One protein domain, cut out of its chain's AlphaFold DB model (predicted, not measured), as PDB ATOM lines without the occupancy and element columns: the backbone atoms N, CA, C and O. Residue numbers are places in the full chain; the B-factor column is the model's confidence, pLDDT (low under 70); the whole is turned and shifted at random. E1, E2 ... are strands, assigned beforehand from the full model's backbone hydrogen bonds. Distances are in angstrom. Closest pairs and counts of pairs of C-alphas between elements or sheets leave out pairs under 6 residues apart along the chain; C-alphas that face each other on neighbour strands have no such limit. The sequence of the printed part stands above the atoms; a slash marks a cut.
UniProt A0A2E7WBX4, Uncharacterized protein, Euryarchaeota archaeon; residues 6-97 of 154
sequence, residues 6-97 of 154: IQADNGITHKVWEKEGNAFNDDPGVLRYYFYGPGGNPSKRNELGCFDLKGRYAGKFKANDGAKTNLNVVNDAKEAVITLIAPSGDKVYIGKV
ATOM      1  N   ILE A   6      27.418  38.783  28.300       93.00
ATOM      2  CA  ILE A   6      26.257  39.595  27.918       93.00
ATOM      3  C   ILE A   6      25.304  38.722  27.117       93.00
ATOM      4  O   ILE A   6      25.671  38.203  26.064       93.00
ATOM      5  N   GLN A   7      24.079  38.589  27.614       94.31
ATOM      6  CA  GLN A   7      22.958  38.023  26.873       94.31
ATOM      7  C   GLN A   7      22.004  39.163  26.542       94.31
ATOM      8  O   GLN A   7      21.638  39.922  27.432       94.31
ATOM      9  N   ALA A   8      21.631  39.326  25.280       92.12
ATOM     10  CA  ALA A   8      20.733  40.392  24.865       92.12
ATOM     11  C   ALA A   8      19.786  39.896  23.774       92.12
ATOM     12  O   ALA A   8      20.120  38.954  23.051       92.12
ATOM     13  N   ASP A   9      18.630  40.544  23.665       89.75
ATOM     14  CA  ASP A   9      17.656  40.266  22.615       89.75
ATOM     15  C   ASP A   9      18.264  40.427  21.217       89.75
ATOM     16  O   ASP A   9      19.210  41.192  20.988       89.75
ATOM     17  N   ASN A  10      17.686  39.707  20.253       83.94
ATOM     18  CA  ASN A  10      18.162  39.680  18.874       83.94
ATOM     19  C   ASN A  10      18.340  41.094  18.297       83.94
ATOM     20  O   ASN A  10      17.414  41.902  18.259       83.94
ATOM     21  N   GLY A  11      19.547  41.367  17.794       84.12
ATOM     22  CA  GLY A  11      19.898  42.644  17.171       84.12
ATOM     23  C   GLY A  11      20.430  43.706  18.135       84.12
ATOM     24  O   GLY A  11      20.903  44.738  17.658       84.12
ATOM     25  N   ILE A  12      20.420  43.464  19.451       89.88
ATOM     26  CA  ILE A  12      21.131  44.321  20.400       89.88
ATOM     27  C   ILE A  12      22.623  43.989  20.355       89.88
ATOM     28  O   ILE A  12      23.042  42.853  20.567       89.88
ATOM     29  N   THR A  13      23.442  45.003  20.096       91.19
ATOM     30  CA  THR A  13      24.907  44.886  20.105       91.19
ATOM     31  C   THR A  13      25.502  45.715  21.232       91.19
ATOM     32  O   THR A  13      24.826  46.565  21.821       91.19
ATOM     33  N   HIS A  14      26.774  45.475  21.554       91.50
ATOM     34  CA  HIS A  14      27.465  46.225  22.594       91.50
ATOM     35  C   HIS A  14      28.865  46.670  22.169       91.50
ATOM     36  O   HIS A  14      29.510  46.050  21.324       91.50
ATOM     37  N   LYS A  15      29.344  47.748  22.794       91.44
ATOM     38  CA  LYS A  15      30.722  48.233  22.684       91.44
ATOM     39  C   LYS A  15      31.291  48.479  24.072       91.44
ATOM     40  O   LYS A  15      30.644  49.112  24.904       91.44
ATOM     41  N   VAL A  16      32.518  48.028  24.294       91.56
ATOM     42  CA  VAL A  16      33.248  48.273  25.540       91.56
ATOM     43  C   VAL A  16      34.057  49.560  25.414       91.56
ATOM     44  O   VAL A  16      34.696  49.810  24.389       91.56
ATOM     45  N   TRP A  17      34.018  50.384  26.454       91.06
ATOM     46  CA  TRP A  17      34.902  51.525  26.631       91.06
ATOM     47  C   TRP A  17      35.581  51.426  27.989       91.06
ATOM     48  O   TRP A  17      34.917  51.277  29.016       91.06
ATOM     49  N   GLU A  18      36.904  51.520  27.982       91.75
ATOM     50  CA  GLU A  18      37.726  51.434  29.178       91.75
ATOM     51  C   GLU A  18      38.629  52.661  29.268       91.75
ATOM     52  O   GLU A  18      39.209  53.109  28.275       91.75
ATOM     53  N   LYS A  19      38.718  53.219  30.472       90.81
ATOM     54  CA  LYS A  19      39.652  54.276  30.837       90.81
ATOM     55  C   LYS A  19      40.381  53.827  32.091       90.81
ATOM     56  O   LYS A  19      39.741  53.563  33.113       90.81
ATOM     57  N   GLU A  20      41.706  53.782  32.026       89.69
ATOM     58  CA  GLU A  20      42.515  53.531  33.211       89.69
ATOM     59  C   GLU A  20      42.310  54.628  34.259       89.69
ATOM     60  O   GLU A  20      42.074  55.801  33.951       89.69
ATOM     61  N   GLY A  21      42.345  54.202  35.519       86.56
ATOM     62  CA  GLY A  21      42.299  55.107  36.655       86.56
ATOM     63  C   GLY A  21      43.626  55.824  36.853       86.56
ATOM     64  O   GLY A  21      44.639  55.480  36.251       86.56
ATOM     65  N   ASN A  22      43.623  56.813  37.738       84.88
ATOM     66  CA  ASN A  22      44.827  57.524  38.131       84.88
ATOM     67  C   ASN A  22      44.878  57.627  39.655       84.88
ATOM     68  O   ASN A  22      44.065  58.323  40.264       84.88
ATOM     69  N   ALA A  23      45.871  56.962  40.248       79.50
ATOM     70  CA  ALA A  23      46.100  56.945  41.689       79.50
ATOM     71  C   ALA A  23      46.437  58.330  42.269       79.50
ATOM     72  O   ALA A  23      46.226  58.554  43.451       79.50
ATOM     73  N   PHE A  24      46.924  59.270  41.451       84.50
ATOM     74  CA  PHE A  24      47.246  60.628  41.899       84.50
ATOM     75  C   PHE A  24      46.002  61.451  42.275       84.50
ATOM     76  O   PHE A  24      46.098  62.358  43.091       84.50
ATOM     77  N   ASN A  25      44.840  61.137  41.690       84.31
ATOM     78  CA  ASN A  25      43.593  61.892  41.875       84.31
ATOM     79  C   ASN A  25      42.435  61.021  42.392       84.31
ATOM     80  O   ASN A  25      41.277  61.374  42.168       84.31
ATOM     81  N   ASP A  26      42.728  59.859  42.987       82.94
ATOM     82  CA  ASP A  26      41.719  58.866  43.390       82.94
ATOM     83  C   ASP A  26      40.717  58.515  42.266       82.94
ATOM     84  O   ASP A  26      39.553  58.204  42.522       82.94
ATOM     85  N   ASP A  27      41.142  58.573  40.993       85.50
ATOM     86  CA  ASP A  27      40.286  58.214  39.859       85.50
ATOM     87  C   ASP A  27      40.260  56.682  39.748       85.50
ATOM     88  O   ASP A  27      41.275  56.086  39.369       85.50
ATOM     89  N   PRO A  28      39.123  56.016  40.029       84.56
ATOM     90  CA  PRO A  28      39.029  54.564  39.929       84.56
ATOM     91  C   PRO A  28      39.130  54.062  38.478       84.56
ATOM     92  O   PRO A  28      39.211  52.851  38.257       84.56
ATOM     93  N   GLY A  29      39.116  54.947  37.480       90.00
ATOM     94  CA  GLY A  29      38.957  54.587  36.077       90.00
ATOM     95  C   GLY A  29      37.512  54.217  35.764       90.00
ATOM     96  O   GLY A  29      36.626  54.278  36.621       90.00
ATOM     97  N   VAL A  30      37.250  53.833  34.519       90.50
ATOM     98  CA  VAL A  30      35.901  53.487  34.060       90.50
ATOM     99  C   VAL A  30      35.950  52.251  33.180       90.50
ATOM    100  O   VAL A  30      36.781  52.165  32.284       90.50
ATOM    101  N   LEU A  31      35.017  51.331  33.411       90.25
ATOM    102  CA  LEU A  31      34.709  50.235  32.501       90.25
ATOM    103  C   LEU A  31      33.220  50.315  32.173       90.25
ATOM    104  O   LEU A  31      32.381  50.090  33.049       90.25
ATOM    105  N   ARG A  32      32.911  50.670  30.926       92.00
ATOM    106  CA  ARG A  32      31.559  50.958  30.448       92.00
ATOM    107  C   ARG A  32      31.183  50.066  29.277       92.00
ATOM    108  O   ARG A  32      31.947  49.916  28.327       92.00
ATOM    109  N   TYR A  33      29.952  49.577  29.311       92.56
ATOM    110  CA  TYR A  33      29.318  48.857  28.217       92.56
ATOM    111  C   TYR A  33      28.240  49.738  27.610       92.56
ATOM    112  O   TYR A  33      27.284  50.100  28.288       92.56
ATOM    113  N   TYR A  34      28.409  50.102  26.346       92.94
ATOM    114  CA  TYR A  34      27.391  50.773  25.547       92.94
ATOM    115  C   TYR A  34      26.541  49.734  24.833       92.94
ATOM    116  O   TYR A  34      27.100  48.786  24.285       92.94
ATOM    117  N   PHE A  35      25.228  49.937  24.799       93.31
ATOM    118  CA  PHE A  35      24.275  49.052  24.135       93.31
ATOM    119  C   PHE A  35      23.572  49.784  23.001       93.31
ATOM    120  O   PHE A  35      23.158  50.934  23.151       93.31
ATOM    121  N   TYR A  36      23.418  49.099  21.874       91.50
ATOM    122  CA  TYR A  36      22.826  49.645  20.660       91.50
ATOM    123  C   TYR A  36      21.698  48.739  20.198       91.50
ATOM    124  O   TYR A  36      21.856  47.521  20.169       91.50
ATOM    125  N   GLY A  37      20.562  49.340  19.855       87.81
ATOM    126  CA  GLY A  37      19.383  48.622  19.408       87.81
ATOM    127  C   GLY A  37      19.522  48.071  17.986       87.81
ATOM    128  O   GLY A  37      20.478  48.406  17.274       87.81
ATOM    129  N   PRO A  38      18.533  47.273  17.551       78.25
ATOM    130  CA  PRO A  38      18.488  46.709  16.206       78.25
ATOM    131  C   PRO A  38      18.523  47.817  15.144       78.25
ATOM    132  O   PRO A  38      17.828  48.825  15.283       78.25
ATOM    133  N   GLY A  39      19.307  47.644  14.072       67.88
ATOM    134  CA  GLY A  39      19.306  48.587  12.938       67.88
ATOM    135  C   GLY A  39      20.662  49.020  12.372       67.88
ATOM    136  O   GLY A  39      20.699  49.968  11.594       67.88
ATOM    137  N   GLY A  40      21.767  48.352  12.719       62.88
ATOM    138  CA  GLY A  40      23.069  48.544  12.061       62.88
ATOM    139  C   GLY A  40      24.212  48.901  13.013       62.88
ATOM    140  O   GLY A  40      24.145  48.626  14.210       62.88
ATOM    141  N   ASN A  41      25.282  49.488  12.465       70.12
ATOM    142  CA  ASN A  41      26.507  49.799  13.206       70.12
ATOM    143  C   ASN A  41      26.254  50.709  14.428       70.12
ATOM    144  O   ASN A  41      25.388  51.586  14.367       70.12
ATOM    145  N   PRO A  42      27.040  50.560  15.512       77.12
ATOM    146  CA  PRO A  42      26.972  51.425  16.688       77.12
ATOM    147  C   PRO A  42      27.015  52.921  16.341       77.12
ATOM    148  O   PRO A  42      28.006  53.420  15.804       77.12
ATOM    149  N   SER A  43      25.952  53.653  16.670       76.62
ATOM    150  CA  SER A  43      25.843  55.100  16.477       76.62
ATOM    151  C   SER A  43      25.057  55.743  17.622       76.62
ATOM    152  O   SER A  43      24.252  55.096  18.286       76.62
ATOM    153  N   LYS A  44      25.208  57.058  17.818       75.31
ATOM    154  CA  LYS A  44      24.406  57.787  18.818       75.31
ATOM    155  C   LYS A  44      22.894  57.706  18.569       75.31
ATOM    156  O   LYS A  44      22.119  57.908  19.495       75.31
ATOM    157  N   ARG A  45      22.467  57.447  17.325       76.50
ATOM    158  CA  ARG A  45      21.045  57.403  16.941       76.50
ATOM    159  C   ARG A  45      20.356  56.092  17.320       76.50
ATOM    160  O   ARG A  45      19.142  56.090  17.467       76.50
ATOM    161  N   ASN A  46      21.109  55.000  17.455       85.44
ATOM    162  CA  ASN A  46      20.597  53.694  17.887       85.44
ATOM    163  C   ASN A  46      21.141  53.263  19.255       85.44
ATOM    164  O   ASN A  46      20.878  52.144  19.682       85.44
ATOM    165  N   GLU A  47      21.890  54.121  19.947       89.94
ATOM    166  CA  GLU A  47      22.333  53.861  21.314       89.94
ATOM    167  C   GLU A  47      21.124  53.823  22.253       89.94
ATOM    168  O   GLU A  47      20.340  54.770  22.309       89.94
ATOM    169  N   LEU A  48      20.983  52.718  22.979       91.12
ATOM    170  CA  LEU A  48      19.955  52.520  23.999       91.12
ATOM    171  C   LEU A  48      20.394  53.120  25.335       91.12
ATOM    172  O   LEU A  48      19.584  53.641  26.097       91.12
ATOM    173  N   GLY A  49      21.693  53.046  25.617       92.38
ATOM    174  CA  GLY A  49      22.287  53.543  26.845       92.38
ATOM    175  C   GLY A  49      23.587  52.828  27.181       92.38
ATOM    176  O   GLY A  49      24.147  52.091  26.365       92.38
ATOM    177  N   CYS A  50      24.066  53.033  28.404       93.06
ATOM    178  CA  CYS A  50      25.295  52.420  28.881       93.06
ATOM    179  C   CYS A  50      25.223  51.956  30.337       93.06
ATOM    180  O   CYS A  50      24.479  52.508  31.145       93.06
ATOM    181  N   PHE A  51      26.031  50.952  30.673       93.25
ATOM    182  CA  PHE A  51      26.194  50.430  32.025       93.25
ATOM    183  C   PHE A  51      27.656  50.532  32.465       93.25
ATOM    184  O   PHE A  51      28.553  50.056  31.767       93.25
ATOM    185  N   ASP A  52      27.888  51.133  33.630       90.69
ATOM    186  CA  ASP A  52      29.217  51.230  34.237       90.69
ATOM    187  C   ASP A  52      29.433  50.022  35.169       90.69
ATOM    188  O   ASP A  52      28.748  49.892  36.181       90.69
ATOM    189  N   LEU A  53      30.389  49.138  34.859       87.12
ATOM    190  CA  LEU A  53      30.853  48.104  35.803       87.12
ATOM    191  C   LEU A  53      31.845  48.673  36.816       87.12
ATOM    192  O   LEU A  53      31.899  48.232  37.961       87.12
ATOM    193  N   LYS A  54      32.648  49.645  36.379       86.56
ATOM    194  CA  LYS A  54      33.659  50.319  37.192       86.56
ATOM    195  C   LYS A  54      33.552  51.821  36.985       86.56
ATOM    196  O   LYS A  54      33.273  52.277  35.876       86.56
ATOM    197  N   GLY A  55      33.827  52.574  38.042       85.81
ATOM    198  CA  GLY A  55      33.880  54.029  38.033       85.81
ATOM    199  C   GLY A  55      32.855  54.652  38.968       85.81
ATOM    200  O   GLY A  55      32.081  53.964  39.628       85.81
ATOM    201  N   ARG A  56      32.830  55.985  39.006       83.94
ATOM    202  CA  ARG A  56      31.980  56.770  39.920       83.94
ATOM    203  C   ARG A  56      30.482  56.435  39.845       83.94
ATOM    204  O   ARG A  56      29.754  56.672  40.802       83.94
ATOM    205  N   TYR A  57      30.018  55.923  38.709       84.50
ATOM    206  CA  TYR A  57      28.609  55.601  38.473       84.50
ATOM    207  C   TYR A  57      28.362  54.098  38.303       84.50
ATOM    208  O   TYR A  57      27.376  53.721  37.669       84.50
ATOM    209  N   ALA A  58      29.254  53.260  38.839       87.69
ATOM    210  CA  ALA A  58      29.138  51.812  38.740       87.69
ATOM    211  C   ALA A  58      27.783  51.295  39.257       87.69
ATOM    212  O   ALA A  58      27.213  51.838  40.206       87.69
ATOM    213  N   GLY A  59      27.268  50.250  38.609       86.06
ATOM    214  CA  GLY A  59      26.006  49.599  38.967       86.06
ATOM    215  C   GLY A  59      24.746  50.281  38.423       86.06
ATOM    216  O   GLY A  59      23.644  49.815  38.694       86.06
ATOM    217  N   LYS A  60      24.878  51.374  37.659       87.00
ATOM    218  CA  LYS A  60      23.737  52.104  37.086       87.00
ATOM    219  C   LYS A  60      23.690  51.960  35.571       87.00
ATOM    220  O   LYS A  60      24.702  52.159  34.895       87.00
ATOM    221  N   PHE A  61      22.492  51.703  35.047       91.81
ATOM    222  CA  PHE A  61      22.201  51.886  33.630       91.81
ATOM    223  C   PHE A  61      21.812  53.343  33.370       91.81
ATOM    224  O   PHE A  61      21.006  53.925  34.096       91.81
ATOM    225  N   LYS A  62      22.398  53.944  32.340       90.12
ATOM    226  CA  LYS A  62      22.088  55.296  31.874       90.12
ATOM    227  C   LYS A  62      21.484  55.184  30.488       90.12
ATOM    228  O   LYS A  62      22.213  54.896  29.539       90.12
ATOM    229  N   ALA A  63      20.175  55.390  30.391       88.81
ATOM    230  CA  ALA A  63      19.493  55.465  29.108       88.81
ATOM    231  C   ALA A  63      20.045  56.637  28.285       88.81
ATOM    232  O   ALA A  63      20.421  57.672  28.836       88.81
ATOM    233  N   ASN A  64      20.117  56.460  26.970       87.12
ATOM    234  CA  ASN A  64      20.408  57.561  26.060       87.12
ATOM    235  C   ASN A  64      19.150  58.429  25.912       87.12
ATOM    236  O   ASN A  64      18.081  57.895  25.624       87.12
ATOM    237  N   ASP A  65      19.275  59.750  26.040       76.88
ATOM    238  CA  ASP A  65      18.137  60.683  25.952       76.88
ATOM    239  C   ASP A  65      17.388  60.585  24.609       76.88
ATOM    240  O   ASP A  65      16.198  60.875  24.524       76.88
ATOM    241  N   GLY A  66      18.081  60.166  23.543       71.69
ATOM    242  CA  GLY A  66      17.497  59.952  22.215       71.69
ATOM    243  C   GLY A  66      16.928  58.549  21.972       71.69
ATOM    244  O   GLY A  66      16.464  58.277  20.861       71.69
ATOM    245  N   ALA A  67      16.998  57.640  22.948       75.88
ATOM    246  CA  ALA A  67      16.494  56.283  22.788       75.88
ATOM    247  C   ALA A  67      14.961  56.281  22.726       75.88
ATOM    248  O   ALA A  67      14.279  56.826  23.588       75.88
ATOM    249  N   LYS A  68      14.400  55.598  21.723       72.69
ATOM    250  CA  LYS A  68      12.941  55.408  21.606       72.69
ATOM    251  C   LYS A  68      12.365  54.470  22.672       72.69
ATOM    252  O   LYS A  68      11.152  54.368  22.809       72.69
ATOM    253  N   THR A  69      13.222  53.738  23.376       74.81
ATOM    254  CA  THR A  69      12.831  52.765  24.394       74.81
ATOM    255  C   THR A  69      13.519  53.118  25.699       74.81
ATOM    256  O   THR A  69      14.746  53.181  25.755       74.81
ATOM    257  N   ASN A  70      12.723  53.310  26.751       78.62
ATOM    258  CA  ASN A  70      13.234  53.548  28.094       78.62
ATOM    259  C   ASN A  70      13.696  52.229  28.705       78.62
ATOM    260  O   ASN A  70      12.878  51.362  29.020       78.62
ATOM    261  N   LEU A  71      15.008  52.090  28.875       88.44
ATOM    262  CA  LEU A  71      15.621  50.957  29.556       88.44
ATOM    263  C   LEU A  71      16.248  51.396  30.878       88.44
ATOM    264  O   LEU A  71      16.800  52.493  30.979       88.44
ATOM    265  N   ASN A  72      16.184  50.532  31.885       90.50
ATOM    266  CA  ASN A  72      16.889  50.694  33.156       90.50
ATOM    267  C   ASN A  72      17.083  49.326  33.820       90.50
ATOM    268  O   ASN A  72      16.619  48.309  33.305       90.50
ATOM    269  N   VAL A  73      17.784  49.300  34.951       90.00
ATOM    270  CA  VAL A  73      17.913  48.098  35.775       90.00
ATOM    271  C   VAL A  73      16.533  47.696  36.303       90.00
ATOM    272  O   VAL A  73      15.830  48.521  36.887       90.00
ATOM    273  N   VAL A  74      16.162  46.436  36.089       89.94
ATOM    274  CA  VAL A  74      14.898  45.833  36.534       89.94
ATOM    275  C   VAL A  74      15.173  44.656  37.468       89.94
ATOM    276  O   VAL A  74      16.256  44.073  37.449       89.94
ATOM    277  N   ASN A  75      14.189  44.303  38.295       87.25
ATOM    278  CA  ASN A  75      14.305  43.175  39.225       87.25
ATOM    279  C   ASN A  75      13.794  41.856  38.624       87.25
ATOM    280  O   ASN A  75      14.248  40.791  39.036       87.25
ATOM    281  N   ASP A  76      12.859  41.913  37.668       85.56
ATOM    282  CA  ASP A  76      12.292  40.726  37.024       85.56
ATOM    283  C   ASP A  76      13.067  40.380  35.744       85.56
ATOM    284  O   ASP A  76      13.176  41.184  34.816       85.56
ATOM    285  N   ALA A  77      13.573  39.148  35.680       87.56
ATOM    286  CA  ALA A  77      14.265  38.617  34.513       87.56
ATOM    287  C   ALA A  77      13.370  38.561  33.261       87.56
ATOM    288  O   ALA A  77      13.887  38.615  32.149       87.56
ATOM    289  N   LYS A  78      12.041  38.472  33.414       86.88
ATOM    290  CA  LYS A  78      11.089  38.449  32.289       86.88
ATOM    291  C   LYS A  78      10.991  39.785  31.561       86.88
ATOM    292  O   LYS A  78      10.604  39.810  30.399       86.88
ATOM    293  N   GLU A  79      11.320  40.883  32.237       86.00
ATOM    294  CA  GLU A  79      11.328  42.219  31.636       86.00
ATOM    295  C   GLU A  79      12.688  42.576  31.017       86.00
ATOM    296  O   GLU A  79      12.823  43.621  30.371       86.00
ATOM    297  N   ALA A  80      13.700  41.721  31.213       90.94
ATOM    298  CA  ALA A  80      15.061  41.940  30.755       90.94
ATOM    299  C   ALA A  80      15.168  41.784  29.235       90.94
ATOM    300  O   ALA A  80      14.836  40.742  28.682       90.94
ATOM    301  N   VAL A  81      15.722  42.804  28.584       92.38
ATOM    302  CA  VAL A  81      16.147  42.751  27.173       92.38
ATOM    303  C   VAL A  81      17.667  42.610  27.051       92.38
ATOM    304  O   VAL A  81      18.192  42.233  26.007       92.38
ATOM    305  N   ILE A  82      18.396  42.930  28.126       94.06
ATOM    306  CA  ILE A  82      19.839  42.742  28.282       94.06
ATOM    307  C   ILE A  82      20.085  42.164  29.681       94.06
ATOM    308  O   ILE A  82      19.583  42.677  30.677       94.06
ATOM    309  N   THR A  83      20.906  41.125  29.770       95.75
ATOM    310  CA  THR A  83      21.372  40.517  31.016       95.75
ATOM    311  C   THR A  83      22.894  40.538  31.054       95.75
ATOM    312  O   THR A  83      23.560  40.012  30.159       95.75
ATOM    313  N   LEU A  84      23.445  41.131  32.111       93.69
ATOM    314  CA  LEU A  84      24.876  41.115  32.409       93.69
ATOM    315  C   LEU A  84      25.135  40.034  33.450       93.69
ATOM    316  O   LEU A  84      24.511  40.050  34.507       93.69
ATOM    317  N   ILE A  85      26.044  39.110  33.159       92.81
ATOM    318  CA  ILE A  85      26.360  37.975  34.025       92.81
ATOM    319  C   ILE A  85      27.811  38.112  34.481       92.81
ATOM    320  O   ILE A  85      28.743  38.057  33.670       92.81
ATOM    321  N   ALA A  86      27.998  38.315  35.782       88.00
ATOM    322  CA  ALA A  86      29.306  38.338  36.414       88.00
ATOM    323  C   ALA A  86      29.940  36.934  36.419       88.00
ATOM    324  O   ALA A  86      29.217  35.937  36.400       88.00
ATOM    325  N   PRO A  87      31.278  36.811  36.517       86.31
ATOM    326  CA  PRO A  87      31.927  35.503  36.656       86.31
ATOM    327  C   PRO A  87      31.494  34.717  37.901       86.31
ATOM    328  O   PRO A  87      31.555  33.493  37.893       86.31
ATOM    329  N   SER A  88      31.039  35.409  38.954       88.44
ATOM    330  CA  SER A  88      30.425  34.803  40.146       88.44
ATOM    331  C   SER A  88      29.068  34.150  39.866       88.44
ATOM    332  O   SER A  88      28.586  33.374  40.684       88.44
ATOM    333  N   GLY A  89      28.447  34.458  38.724       86.88
ATOM    334  CA  GLY A  89      27.086  34.061  38.378       86.88
ATOM    335  C   GLY A  89      26.027  35.117  38.705       86.88
ATOM    336  O   GLY A  89      24.881  34.945  38.290       86.88
ATOM    337  N   ASP A  90      26.393  36.211  39.385       89.88
ATOM    338  CA  ASP A  90      25.468  37.309  39.683       89.88
ATOM    339  C   ASP A  90      24.959  37.959  38.396       89.88
ATOM    340  O   ASP A  90      25.714  38.156  37.438       89.88
ATOM    341  N   LYS A  91      23.669  38.304  38.373       93.00
ATOM    342  CA  LYS A  91      23.004  38.842  37.185       93.00
ATOM    343  C   LYS A  91      22.465  40.239  37.435       93.00
ATOM    344  O   LYS A  91      21.837  40.495  38.457       93.00
ATOM    345  N   VAL A  92      22.665  41.113  36.457       92.38
ATOM    346  CA  VAL A  92      21.989  42.406  36.365       92.38
ATOM    347  C   VAL A  92      21.072  42.368  35.158       92.38
ATOM    348  O   VAL A  92      21.527  42.129  34.037       92.38
ATOM    349  N   TYR A  93      19.789  42.617  35.391       94.00
ATOM    350  CA  TYR A  93      18.780  42.679  34.347       94.00
ATOM    351  C   TYR A  93      18.551  44.131  33.949       94.00
ATOM    352  O   TYR A  93      18.300  44.983  34.797       94.00
ATOM    353  N   ILE A  94      18.648  44.418  32.657       93.38
ATOM    354  CA  ILE A  94      18.306  45.708  32.070       93.38
ATOM    355  C   ILE A  94      17.105  45.467  31.168       93.38
ATOM    356  O   ILE A  94      17.162  44.684  30.217       93.38
ATOM    357  N   GLY A  95      16.009  46.133  31.492       91.62
ATOM    358  CA  GLY A  95      14.703  45.875  30.914       91.62
ATOM    359  C   GLY A  95      13.955  47.148  30.586       91.62
ATOM    360  O   GLY A  95      14.386  48.253  30.930       91.62
ATOM    361  N   LYS A  96      12.822  46.980  29.903       85.38
ATOM    362  CA  LYS A  96      11.895  48.084  29.661       85.38
ATOM    363  C   LYS A  96      11.336  48.537  30.999       85.38
ATOM    364  O   LYS A  96      10.636  47.784  31.662       85.38
ATOM    365  N   VAL A  97      11.605  49.779  31.369       78.75
ATOM    366  CA  VAL A  97      10.927  50.383  32.515       78.75
ATOM    367  C   VAL A  97       9.638  50.985  32.009       78.75
ATOM    368  O   VAL A  97       9.652  51.835  31.112       78.75
TER     369      VAL A  97
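This is residues 6 to 97 of the 154 residues of an uncharacterized protein of Euryarchaeota archaeon (UniProt A0A2E7WBX4). Picture two four-stranded antiparallel sheets face to face as a sandwich, partly overlapping, with E2 and E3 making a long hairpin whose turn around Phe 24 reaches well past the other sheet. The chain passes from sheet to sheet twice, from E1 to E2 along one side and from E5 to E6 along the other. The printed part has 92 residues with eight named strands, E1 to E8 along the chain, and no named helix; the sheet orders are E1 - E7 - E8 - E6 and E2 - E3 - E4 - E5. The class is all strand, though under half of the residues, 44 of 92, are in named elements. The whole is compact, with a radius of gyration of the C-alphas of 13.6 A and spans of 41 by 30 by 20 A.

Start at E1, residues 6 to 8, an edge strand whose antiparallel neighbour is E7, residues 80 to 85; look for N 7 and O 83, 3.0 A apart. A tight link leads to E2, residues 13 to 19, the other sheet's edge strand; E1 and E2 meet only through their link. E2 opens a meander, each strand the antiparallel neighbour of the one before, with E3, residues 30 to 36, E4, residues 47 to 54, and E5, residues 61 to 63. Within hydrogen-bond range you find N 17 and O 32 at 2.8 A between E2 and E3, N 33 and O 51 at 2.9 A between E3 and E4, and N 62 and O 50 at 2.8 A between E4 and E5. This sheet is strongly twisted, its C-alphas lying up to 4.5 A off its best plane. Next comes E6, residues 71 to 74; its closest C-alphas with E5 are those of Asn 72 and Phe 61, 5.5 A apart. E7 forms a hairpin with E8, residues 91 to 96, where N 94 and O 82 are 2.8 A apart. E8 and E6 are antiparallel neighbours at 135 degrees, with N 74 and O 93 at 2.9 A. Where the two sheets face each other they are 10.1 A centre to centre, their strands at 28 degrees; E3 and E7 are apart.

Find C-alpha 6 at (26.257, 39.595, 27.918), where E1 begins. From C-alpha 13 at (24.907, 44.886, 20.105), E2 runs 20.5 A; E3 covers 19.1 A and E4 19.8 A. Later E7 covers 12.4 A, and E8 runs 16.3 A to C-alpha 96 at (11.895, 48.084, 29.661).

Look for the two C-alphas farthest apart at Phe 24 and Lys 78, 43.5 A. The printed part has no cut, and no link between named strands is long. Mean pLDDT of the printed part is 86.8; look for values under 70 at residues 39 to 40.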